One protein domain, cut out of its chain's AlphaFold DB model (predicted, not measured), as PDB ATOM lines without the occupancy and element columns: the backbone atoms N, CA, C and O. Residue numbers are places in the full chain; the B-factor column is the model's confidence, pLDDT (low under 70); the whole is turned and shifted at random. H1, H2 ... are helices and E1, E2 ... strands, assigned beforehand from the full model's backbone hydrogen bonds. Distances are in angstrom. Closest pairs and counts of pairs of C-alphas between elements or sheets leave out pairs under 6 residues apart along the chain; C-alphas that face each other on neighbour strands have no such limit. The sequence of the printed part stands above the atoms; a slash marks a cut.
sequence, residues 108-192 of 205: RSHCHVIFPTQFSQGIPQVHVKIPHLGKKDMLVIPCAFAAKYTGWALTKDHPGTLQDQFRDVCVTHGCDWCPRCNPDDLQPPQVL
ATOM      1  N   ARG A 108       5.352  52.188  -9.104       93.38
ATOM      2  CA  ARG A 108       5.622  50.745  -9.168       93.38
ATOM      3  C   ARG A 108       6.613  50.301  -8.100       93.38
ATOM      4  O   ARG A 108       6.488  49.185  -7.619       93.38
ATOM      5  N   SER A 109       7.529  51.168  -7.662       92.50
ATOM      6  CA  SER A 109       8.448  50.835  -6.567       92.50
ATOM      7  C   SER A 109       7.749  50.727  -5.208       92.50
ATOM      8  O   SER A 109       8.293  50.120  -4.294       92.50
ATOM      9  N   HIS A 110       6.573  51.345  -5.055       94.69
ATOM     10  CA  HIS A 110       5.724  51.203  -3.874       94.69
ATOM     11  C   HIS A 110       4.685  50.092  -4.064       94.69
ATOM     12  O   HIS A 110       4.472  49.287  -3.165       94.69
ATOM     13  N   CYS A 111       4.023  50.050  -5.224       95.12
ATOM     14  CA  CYS A 111       2.886  49.173  -5.474       95.12
ATOM     15  C   CYS A 111       3.282  47.747  -5.860       95.12
ATOM     16  O   CYS A 111       2.530  46.835  -5.542       95.12
ATOM     17  N   HIS A 112       4.403  47.518  -6.545       92.56
ATOM     18  CA  HIS A 112       4.761  46.175  -6.999       92.56
ATOM     19  C   HIS A 112       5.626  45.469  -5.954       92.56
ATOM     20  O   HIS A 112       6.660  45.985  -5.532       92.56
ATOM     21  N   VAL A 113       5.216  44.263  -5.561       88.31
ATOM     22  CA  VAL A 113       5.943  43.419  -4.604       88.31
ATOM     23  C   VAL A 113       6.429  42.166  -5.308       88.31
ATOM     24  O   VAL A 113       5.653  41.454  -5.941       88.31
ATOM     25  N   ILE A 114       7.722  41.889  -5.175       83.12
ATOM     26  CA  ILE A 114       8.350  40.687  -5.720       83.12
ATOM     27  C   ILE A 114       8.414  39.644  -4.606       83.12
ATOM     28  O   ILE A 114       9.042  39.879  -3.575       83.12
ATOM     29  N   PHE A 115       7.792  38.488  -4.824       75.00
ATOM     30  CA  PHE A 115       7.944  37.318  -3.963       75.00
ATOM     31  C   PHE A 115       8.948  36.352  -4.590       75.00
ATOM     32  O   PHE A 115       8.579  35.612  -5.508       75.00
ATOM     33  N   PRO A 116      10.210  36.340  -4.127       62.81
ATOM     34  CA  PRO A 116      11.141  35.294  -4.504       62.81
ATOM     35  C   PRO A 116      10.824  34.020  -3.717       62.81
ATOM     36  O   PRO A 116      10.601  34.044  -2.506       62.81
ATOM     37  N   THR A 117      10.861  32.873  -4.386       55.72
ATOM     38  CA  THR A 117      10.715  31.559  -3.732       55.72
ATOM     39  C   THR A 117      11.926  31.149  -2.907       55.72
ATOM     40  O   THR A 117      11.845  30.217  -2.106       55.72
ATOM     41  N   GLN A 118      13.061  31.816  -3.122       47.25
ATOM     42  CA  GLN A 118      14.298  31.669  -2.366       47.25
ATOM     43  C   GLN A 118      14.937  33.045  -2.179       47.25
ATOM     44  O   GLN A 118      15.275  33.714  -3.153       47.25
ATOM     45  N   PHE A 119      15.137  33.454  -0.928       42.75
ATOM     46  CA  PHE A 119      15.999  34.589  -0.607       42.75
ATOM     47  C   PHE A 119      17.457  34.114  -0.539       42.75
ATOM     48  O   PHE A 119      17.739  33.034  -0.012       42.75
ATOM     49  N   SER A 120      18.387  34.922  -1.049       41.78
ATOM     50  CA  SER A 120      19.825  34.734  -0.834       41.78
ATOM     51  C   SER A 120      20.137  34.678   0.669       41.78
ATOM     52  O   SER A 120      19.519  35.385   1.467       41.78
ATOM     53  N   GLN A 121      21.065  33.799   1.066       41.50
ATOM     54  CA  GLN A 121      21.415  33.568   2.473       41.50
ATOM     55  C   GLN A 121      21.752  34.888   3.194       41.50
ATOM     56  O   GLN A 121      22.549  35.672   2.689       41.50
ATOM     57  N   GLY A 122      21.154  35.120   4.372       38.88
ATOM     58  CA  GLY A 122      21.486  36.251   5.257       38.88
ATOM     59  C   GLY A 122      20.337  37.198   5.632       38.88
ATOM     60  O   GLY A 122      20.531  38.036   6.508       38.88
ATOM     61  N   ILE A 123      19.145  37.067   5.036       42.41
ATOM     62  CA  ILE A 123      17.974  37.904   5.370       42.41
ATOM     63  C   ILE A 123      16.970  37.087   6.211       42.41
ATOM     64  O   ILE A 123      16.646  35.962   5.814       42.41
ATOM     65  N   PRO A 124      16.469  37.599   7.357       38.22
ATOM     66  CA  PRO A 124      15.466  36.908   8.169       38.22
ATOM     67  C   PRO A 124      14.210  36.594   7.341       38.22
ATOM     68  O   PRO A 124      13.621  37.462   6.702       38.22
ATOM     69  N   GLN A 125      13.845  35.313   7.308       45.16
ATOM     70  CA  GLN A 125      12.970  34.741   6.286       45.16
ATOM     71  C   GLN A 125      11.483  34.895   6.643       45.16
ATOM     72  O   GLN A 125      10.975  34.176   7.503       45.16
ATOM     73  N   VAL A 126      10.748  35.739   5.914       41.62
ATOM     74  CA  VAL A 126       9.286  35.597   5.802       41.62
ATOM     75  C   VAL A 126       9.016  34.591   4.686       41.62
ATOM     76  O   VAL A 126       9.055  34.921   3.503       41.62
ATOM     77  N   HIS A 127       8.796  33.328   5.052       42.16
ATOM     78  CA  HIS A 127       8.430  32.287   4.092       42.16
ATOM     79  C   HIS A 127       6.979  32.479   3.651       42.16
ATOM     80  O   HIS A 127       6.063  31.925   4.257       42.16
ATOM     81  N   VAL A 128       6.756  33.219   2.569       49.81
ATOM     82  CA  VAL A 128       5.476  33.142   1.864       49.81
ATOM     83  C   VAL A 128       5.527  31.903   0.972       49.81
ATOM     84  O   VAL A 128       6.014  31.944  -0.155       49.81
ATOM     85  N   LYS A 129       5.094  30.756   1.507       48.28
ATOM     86  CA  LYS A 129       4.911  29.538   0.708       48.28
ATOM     87  C   LYS A 129       3.693  29.731  -0.192       48.28
ATOM     88  O   LYS A 129       2.576  29.491   0.245       48.28
ATOM     89  N   ILE A 130       3.920  30.135  -1.436       57.53
ATOM     90  CA  ILE A 130       2.902  30.035  -2.487       57.53
ATOM     91  C   ILE A 130       2.980  28.593  -3.020       57.53
ATOM     92  O   ILE A 130       4.044  28.226  -3.530       57.53
ATOM     93  N   PRO A 131       1.934  27.751  -2.894       50.81
ATOM     94  CA  PRO A 131       2.071  26.287  -2.975       50.81
ATOM     95  C   PRO A 131       2.544  25.672  -4.315       50.81
ATOM     96  O   PRO A 131       2.639  24.452  -4.407       50.81
ATOM     97  N   HIS A 132       2.894  26.461  -5.343       55.62
ATOM     98  CA  HIS A 132       3.215  25.964  -6.698       55.62
ATOM     99  C   HIS A 132       4.315  26.729  -7.447       55.62
ATOM    100  O   HIS A 132       4.455  26.586  -8.671       55.62
ATOM    101  N   LEU A 133       5.064  27.579  -6.748       56.84
ATOM    102  CA  LEU A 133       6.230  28.234  -7.319       56.84
ATOM    103  C   LEU A 133       7.460  27.317  -7.170       56.84
ATOM    104  O   LEU A 133       7.735  26.793  -6.088       56.84
ATOM    105  N   GLY A 134       8.181  27.090  -8.269       57.97
ATOM    106  CA  GLY A 134       9.433  26.335  -8.287       57.97
ATOM    107  C   GLY A 134      10.518  27.029  -7.463       57.97
ATOM    108  O   GLY A 134      10.421  28.208  -7.158       57.97
ATOM    109  N   LYS A 135      11.596  26.317  -7.104       58.50
ATOM    110  CA  LYS A 135      12.652  26.828  -6.200       58.50
ATOM    111  C   LYS A 135      13.313  28.146  -6.649       58.50
ATOM    112  O   LYS A 135      13.957  28.782  -5.825       58.50
ATOM    113  N   LYS A 136      13.152  28.571  -7.903       62.88
ATOM    114  CA  LYS A 136      13.721  29.807  -8.459       62.88
ATOM    115  C   LYS A 136      12.667  30.765  -9.016       62.88
ATOM    116  O   LYS A 136      13.045  31.713  -9.689       62.88
ATOM    117  N   ASP A 137      11.381  30.534  -8.793       67.94
ATOM    118  CA  ASP A 137      10.375  31.398  -9.395       67.94
ATOM    119  C   ASP A 137      10.245  32.722  -8.614       67.94
ATOM    120  O   ASP A 137      10.379  32.792  -7.391       67.94
ATOM    121  N   MET A 138       9.969  33.797  -9.338       74.12
ATOM    122  CA  MET A 138       9.565  35.090  -8.811       74.12
ATOM    123  C   MET A 138       8.173  35.398  -9.315       74.12
ATOM    124  O   MET A 138       7.903  35.297 -10.511       74.12
ATOM    125  N   LEU A 139       7.308  35.820  -8.401       80.25
ATOM    126  CA  LEU A 139       6.007  36.365  -8.744       80.25
ATOM    127  C   LEU A 139       5.992  37.854  -8.410       80.25
ATOM    128  O   LEU A 139       6.296  38.239  -7.279       80.25
ATOM    129  N   VAL A 140       5.636  38.679  -9.392       85.50
ATOM    130  CA  VAL A 140       5.435  40.117  -9.197       85.50
ATOM    131  C   VAL A 140       3.951  40.359  -8.963       85.50
ATOM    132  O   VAL A 140       3.141  40.195  -9.872       85.50
ATOM    133  N   ILE A 141       3.594  40.746  -7.741       89.62
ATOM    134  CA  ILE A 141       2.235  41.146  -7.379       89.62
ATOM    135  C   ILE A 141       2.101  42.659  -7.594       89.62
ATOM    136  O   ILE A 141       2.848  43.413  -6.966       89.62
ATOM    137  N   PRO A 142       1.155  43.139  -8.423       93.25
ATOM    138  CA  PRO A 142       1.076  44.551  -8.810       93.25
ATOM    139  C   PRO A 142       0.442  45.467  -7.744       93.25
ATOM    140  O   PRO A 142       0.232  46.653  -7.988       93.25
ATOM    141  N   CYS A 143       0.128  44.947  -6.553       95.31
ATOM    142  CA  CYS A 143      -0.417  45.732  -5.446       95.31
ATOM    143  C   CYS A 143       0.173  45.295  -4.101       95.31
ATOM    144  O   CYS A 143      -0.097  44.196  -3.616       95.31
ATOM    145  N   ALA A 144       0.921  46.189  -3.457       93.75
ATOM    146  CA  ALA A 144       1.574  45.946  -2.177       93.75
ATOM    147  C   ALA A 144       0.583  45.771  -1.027       93.75
ATOM    148  O   ALA A 144       0.864  45.053  -0.066       93.75
ATOM    149  N   PHE A 145      -0.596  46.386  -1.132       94.25
ATOM    150  CA  PHE A 145      -1.673  46.153  -0.181       94.25
ATOM    151  C   PHE A 145      -2.211  44.721  -0.305       94.25
ATOM    152  O   PHE A 145      -2.221  43.986   0.681       94.25
ATOM    153  N   ALA A 146      -2.577  44.300  -1.520       92.75
ATOM    154  CA  ALA A 146      -3.106  42.962  -1.785       92.75
ATOM    155  C   ALA A 146      -2.070  41.855  -1.525       92.75
ATOM    156  O   ALA A 146      -2.427  40.788  -1.036       92.75
ATOM    157  N   ALA A 147      -0.785  42.123  -1.779       89.50
ATOM    158  CA  ALA A 147       0.335  41.205  -1.559       89.50
ATOM    159  C   ALA A 147       0.398  40.631  -0.130       89.50
ATOM    160  O   ALA A 147       0.881  39.519   0.074       89.50
ATOM    161  N   LYS A 148      -0.129  41.350   0.870       86.88
ATOM    162  CA  LYS A 148      -0.223  40.874   2.262       86.88
ATOM    163  C   LYS A 148      -1.146  39.658   2.415       86.88
ATOM    164  O   LYS A 148      -1.042  38.937   3.404       86.88
ATOM    165  N   TYR A 149      -2.027  39.431   1.442       85.88
ATOM    166  CA  TYR A 149      -3.106  38.447   1.487       85.88
ATOM    167  C   TYR A 149      -2.999  37.370   0.390       85.88
ATOM    168  O   TYR A 149      -3.771  36.416   0.384       85.88
ATOM    169  N   THR A 150      -2.017  37.456  -0.517       78.31
ATOM    170  CA  THR A 150      -1.896  36.550  -1.679       78.31
ATOM    171  C   THR A 150      -1.327  35.163  -1.369       78.31
ATOM    172  O   THR A 150      -1.367  34.296  -2.236       78.31
ATOM    173  N   GLY A 151      -0.789  34.925  -0.167       68.88
ATOM    174  CA  GLY A 151      -0.016  33.712   0.143       68.88
ATOM    175  C   GLY A 151      -0.752  32.392  -0.122       68.88
ATOM    176  O   GLY A 151      -0.220  31.527  -0.811       68.88
ATOM    177  N   TRP A 152      -1.978  32.254   0.390       67.12
ATOM    178  CA  TRP A 152      -2.812  31.052   0.203       67.12
ATOM    179  C   TRP A 152      -3.882  31.214  -0.879       67.12
ATOM    180  O   TRP A 152      -4.514  30.236  -1.261       67.12
ATOM    181  N   ALA A 153      -4.095  32.442  -1.356       75.38
ATOM    182  CA  ALA A 153      -5.179  32.767  -2.276       75.38
ATOM    183  C   ALA A 153      -4.851  32.463  -3.746       75.38
ATOM    184  O   ALA A 153      -5.762  32.398  -4.561       75.38
ATOM    185  N   LEU A 154      -3.568  32.293  -4.093       79.44
ATOM    186  CA  LEU A 154      -3.124  32.052  -5.466       79.44
ATOM    187  C   LEU A 154      -2.630  30.607  -5.639       79.44
ATOM    188  O   LEU A 154      -1.584  30.225  -5.108       79.44
ATOM    189  N   THR A 155      -3.354  29.807  -6.423       75.88
ATOM    190  CA  THR A 155      -3.020  28.414  -6.750       75.88
ATOM    191  C   THR A 155      -3.251  28.085  -8.226       75.88
ATOM    192  O   THR A 155      -4.173  28.587  -8.866       75.88
ATOM    193  N   LYS A 156      -2.387  27.228  -8.787       72.50
ATOM    194  CA  LYS A 156      -2.520  26.725 -10.165       72.50
ATOM    195  C   LYS A 156      -3.637  25.687 -10.305       72.50
ATOM    196  O   LYS A 156      -4.103  25.473 -11.416       72.50
ATOM    197  N   ASP A 157      -4.054  25.077  -9.197       74.56
ATOM    198  CA  ASP A 157      -5.085  24.035  -9.179       74.56
ATOM    199  C   ASP A 157      -6.506  24.626  -9.107       74.56
ATOM    200  O   ASP A 157      -7.496  23.903  -9.213       74.56
ATOM    201  N   HIS A 158      -6.627  25.945  -8.924       79.38
ATOM    202  CA  HIS A 158      -7.909  26.641  -8.934       79.38
ATOM    203  C   HIS A 158      -8.484  26.697 -10.364       79.38
ATOM    204  O   HIS A 158      -7.734  26.930 -11.312       79.38
ATOM    205  N   PRO A 159      -9.812  26.556 -10.547       88.88
ATOM    206  CA  PRO A 159     -10.434  26.581 -11.876       88.88
ATOM    207  C   PRO A 159     -10.326  27.938 -12.596       88.88
ATOM    208  O   PRO A 159     -10.380  27.994 -13.820       88.88
ATOM    209  N   GLY A 160     -10.206  29.034 -11.846       85.75
ATOM    210  CA  GLY A 160      -9.998  30.388 -12.376       85.75
ATOM    211  C   GLY A 160      -8.522  30.741 -12.577       85.75
ATOM    212  O   GLY A 160      -7.656  30.229 -11.864       85.75
ATOM    213  N   THR A 161      -8.239  31.664 -13.499       87.94
ATOM    214  CA  THR A 161      -6.867  32.120 -13.784       87.94
ATOM    215  C   THR A 161      -6.212  32.769 -12.557       87.94
ATOM    216  O   THR A 161      -6.895  33.197 -11.626       87.94
ATOM    217  N   LEU A 162      -4.878  32.877 -12.543       84.44
ATOM    218  CA  LEU A 162      -4.170  33.587 -11.469       84.44
ATOM    219  C   LEU A 162      -4.605  35.058 -11.373       84.44
ATOM    220  O   LEU A 162      -4.713  35.592 -10.271       84.44
ATOM    221  N   GLN A 163      -4.892  35.696 -12.512       90.31
ATOM    222  CA  GLN A 163      -5.421  37.058 -12.580       90.31
ATOM    223  C   GLN A 163      -6.793  37.159 -11.911       90.31
ATOM    224  O   GLN A 163      -7.023  38.083 -11.135       90.31
ATOM    225  N   ASP A 164      -7.688  36.199 -12.160       91.75
ATOM    226  CA  ASP A 164      -9.021  36.187 -11.549       91.75
ATOM    227  C   ASP A 164      -8.951  35.934 -10.041       91.75
ATOM    228  O   ASP A 164      -9.629  36.616  -9.274       91.75
ATOM    229  N   GLN A 165      -8.081  35.021  -9.603       90.44
ATOM    230  CA  GLN A 165      -7.826  34.789  -8.178       90.44
ATOM    231  C   GLN A 165      -7.268  36.046  -7.499       90.44
ATOM    232  O   GLN A 165      -7.696  36.423  -6.413       90.44
ATOM    233  N   PHE A 166      -6.339  36.752  -8.144       91.62
ATOM    234  CA  PHE A 166      -5.805  37.997  -7.605       91.62
ATOM    235  C   PHE A 166      -6.839  39.133  -7.609       91.62
ATOM    236  O   PHE A 166      -6.897  39.921  -6.661       91.62
ATOM    237  N   ARG A 167      -7.696  39.205  -8.633       94.44
ATOM    238  CA  ARG A 167      -8.833  40.133  -8.662       94.44
ATOM    239  C   ARG A 167      -9.773  39.873  -7.484       94.44
ATOM    240  O   ARG A 167     -10.182  40.832  -6.835       94.44
ATOM    241  N   ASP A 168     -10.044  38.609  -7.167       93.50
ATOM    242  CA  ASP A 168     -10.835  38.224  -5.994       93.50
ATOM    243  C   ASP A 168     -10.188  38.678  -4.676       93.50
ATOM    244  O   ASP A 168     -10.859  39.292  -3.848       93.50
ATOM    245  N   VAL A 169      -8.867  38.517  -4.517       92.19
ATOM    246  CA  VAL A 169      -8.128  39.075  -3.366       92.19
ATOM    247  C   VAL A 169      -8.341  40.588  -3.266       92.19
ATOM    248  O   VAL A 169      -8.610  41.113  -2.182       92.19
ATOM    249  N   CYS A 170      -8.253  41.307  -4.386       93.38
ATOM    250  CA  CYS A 170      -8.422  42.757  -4.393       93.38
ATOM    251  C   CYS A 170      -9.832  43.180  -3.964       93.38
ATOM    252  O   CYS A 170      -9.965  44.120  -3.177       93.38
ATOM    253  N   VAL A 171     -10.862  42.477  -4.444       92.00
ATOM    254  CA  VAL A 171     -12.269  42.720  -4.091       92.00
ATOM    255  C   VAL A 171     -12.539  42.367  -2.630       92.00
ATOM    256  O   VAL A 171     -13.141  43.168  -1.910       92.00
ATOM    257  N   THR A 172     -12.059  41.208  -2.176       90.44
ATOM    258  CA  THR A 172     -12.243  40.699  -0.810       90.44
ATOM    259  C   THR A 172     -11.610  41.621   0.228       90.44
ATOM    260  O   THR A 172     -12.203  41.877   1.275       90.44
ATOM    261  N   HIS A 173     -10.439  42.182  -0.077       89.94
ATOM    262  CA  HIS A 173      -9.740  43.111   0.813       89.94
ATOM    263  C   HIS A 173     -10.018  44.590   0.512       89.94
ATOM    264  O   HIS A 173      -9.411  45.465   1.128       89.94
ATOM    265  N   GLY A 174     -10.947  44.884  -0.404       89.38
ATOM    266  CA  GLY A 174     -11.438  46.237  -0.664       89.38
ATOM    267  C   GLY A 174     -10.394  47.192  -1.241       89.38
ATOM    268  O   GLY A 174     -10.459  48.386  -0.966       89.38
ATOM    269  N   CYS A 175      -9.424  46.688  -2.008       92.69
ATOM    270  CA  CYS A 175      -8.444  47.503  -2.735       92.69
ATOM    271  C   CYS A 175      -8.672  47.519  -4.253       92.69
ATOM    272  O   CYS A 175      -7.913  48.157  -4.980       92.69
ATOM    273  N   ASP A 176      -9.736  46.864  -4.726       91.56
ATOM    274  CA  ASP A 176     -10.165  46.805  -6.126       91.56
ATOM    275  C   ASP A 176     -10.416  48.186  -6.740       91.56
ATOM    276  O   ASP A 176     -10.271  48.364  -7.948       91.56
ATOM    277  N   TRP A 177     -10.762  49.177  -5.920       89.56
ATOM    278  CA  TRP A 177     -11.003  50.543  -6.367       89.56
ATOM    279  C   TRP A 177      -9.753  51.411  -6.515       89.56
ATOM    280  O   TRP A 177      -9.821  52.466  -7.151       89.56
ATOM    281  N   CYS A 178      -8.624  50.998  -5.938       93.00
ATOM    282  CA  CYS A 178      -7.391  51.770  -5.994       93.00
ATOM    283  C   CYS A 178      -6.932  51.920  -7.457       93.00
ATOM    284  O   CYS A 178      -6.776  50.913  -8.149       93.00
ATOM    285  N   PRO A 179      -6.644  53.140  -7.949       90.94
ATOM    286  CA  PRO A 179      -6.231  53.353  -9.340       90.94
ATOM    287  C   PRO A 179      -4.846  52.772  -9.662       90.94
ATOM    288  O   PRO A 179      -4.461  52.711 -10.824       90.94
ATOM    289  N   ARG A 180      -4.078  52.367  -8.642       93.56
ATOM    290  CA  ARG A 180      -2.781  51.689  -8.787       93.56
ATOM    291  C   ARG A 180      -2.871  50.169  -8.623       93.56
ATOM    292  O   ARG A 180      -1.848  49.504  -8.715       93.56
ATOM    293  N   CYS A 181      -4.062  49.630  -8.365       93.12
ATOM    294  CA  CYS A 181      -4.302  48.199  -8.244       93.12
ATOM    295  C   CYS A 181      -4.932  47.685  -9.541       93.12
ATOM    296  O   CYS A 181      -6.140  47.810  -9.740       93.12
ATOM    297  N   ASN A 182      -4.109  47.133 -10.436       92.38
ATOM    298  CA  ASN A 182      -4.582  46.517 -11.671       92.38
ATOM    299  C   ASN A 182      -4.303  45.004 -11.661       92.38
ATOM    300  O   ASN A 182      -3.140  44.606 -11.750       92.38
ATOM    301  N   PRO A 183      -5.338  44.150 -11.568       90.31
ATOM    302  CA  PRO A 183      -5.157  42.704 -11.621       90.31
ATOM    303  C   PRO A 183      -4.532  42.188 -12.917       90.31
ATOM    304  O   PRO A 183      -3.862  41.158 -12.896       90.31
ATOM    305  N   ASP A 184      -4.705  42.913 -14.020       90.38
ATOM    306  CA  ASP A 184      -4.185  42.506 -15.326       90.38
ATOM    307  C   ASP A 184      -2.664  42.728 -15.441       90.38
ATOM    308  O   ASP A 184      -2.013  42.127 -16.294       90.38
ATOM    309  N   ASP A 185      -2.073  43.516 -14.533       89.88
ATOM    310  CA  ASP A 185      -0.619  43.693 -14.427       89.88
ATOM    311  C   ASP A 185       0.065  42.495 -13.731       89.88
ATOM    312  O   ASP A 185       1.294  42.458 -13.619       89.88
ATOM    313  N   LEU A 186      -0.704  41.506 -13.246       86.38
ATOM    314  CA  LEU A 186      -0.159  40.293 -12.643       86.38
ATOM    315  C   LEU A 186       0.569  39.459 -13.703       86.38
ATOM    316  O   LEU A 186      -0.039  38.859 -14.596       86.38
ATOM    317  N   GLN A 187       1.890  39.383 -13.558       79.81
ATOM    318  CA  GLN A 187       2.746  38.625 -14.461       79.81
ATOM    319  C   GLN A 187       2.816  37.147 -14.061       79.81
ATOM    320  O   GLN A 187       2.767  36.825 -12.870       79.81
ATOM    321  N   PRO A 188       2.968  36.228 -15.032       73.81
ATOM    322  CA  PRO A 188       3.247  34.834 -14.721       73.81
ATOM    323  C   PRO A 188       4.586  34.707 -13.972       73.81
ATOM    324  O   PRO A 188       5.470  35.551 -14.145       73.81
ATOM    325  N   PRO A 189       4.768  33.643 -13.169       74.81
ATOM    326  CA  PRO A 189       6.030  33.391 -12.488       74.81
ATOM    327  C   PRO A 189       7.226  33.354 -13.450       74.81
ATOM    328  O   PRO A 189       7.170  32.686 -14.483       74.81
ATOM    329  N   GLN A 190       8.312  34.043 -13.097       68.44
ATOM    330  CA  GLN A 190       9.559  34.096 -13.872       68.44
ATOM    331  C   GLN A 190      10.698  33.393 -13.130       68.44
ATOM    332  O   GLN A 190      10.781  33.485 -11.912       68.44
ATOM    333  N   VAL A 191      11.615  32.730 -13.838       61.97
ATOM    334  CA  VAL A 191      12.748  32.021 -13.213       61.97
ATOM    335  C   VAL A 191      13.915  32.982 -12.939       61.97
ATOM    336  O   VAL A 191      14.466  33.578 -13.864       61.97
ATOM    337  N   LEU A 192      14.357  33.081 -11.681       52.66
ATOM    338  CA  LEU A 192      15.595  33.751 -11.266       52.66
ATOM    339  C   LEU A 192      16.804  33.167 -12.009       52.66
ATOM    340  O   LEU A 192      17.159  31.999 -11.819       52.66
TER     341      LEU A 192
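Overview. This is residues 108 to 192 of the 205 residues of an uncharacterized protein of Pseudomonas citronellolis (UniProt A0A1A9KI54). With little regular structure, this is a body of long loops, the antiparallel hairpin E1 and E2 towards one end, helix H2 towards the other; residues 120 to 126 stick out. The printed part has 85 residues, 24 in named elements, H1, E1, E2 and H2 in order, class mixed. It is compact, radius of gyration of the C-alphas 12.6 A, spanning 38 by 30 by 18 A.

Along the chain. Find C-alpha 108 at (5.622, 50.745, -9.168), beginning H1, residues 108 to 111, 4.9 A. E1, residues 113 to 116, spans 9.6 A; E2, residues 137 to 141, 12.9 A; H2, residues 162 to 172, runs 15.1 A to C-alpha 172 at (-12.243, 40.699, -0.810).

Arrangement. See hairpin E1 and E2, antiparallel at 166 degrees: N 113 and O 141, 2.9 A, are within hydrogen-bond range. Residues 190 to 191 pair antiparallel with 137 to 138 of E2. H2 is apart from H1 and E1. Every O i to N i+4 pair in H2 is within hydrogen-bond range; H1 is too short for one.

Size, cuts and confidence. The printed part has no cut; links E1 to E2 and E2 to H2 are long. Residues 116 to 137, 151 to 152 and 190 to 192 have pLDDT under 70.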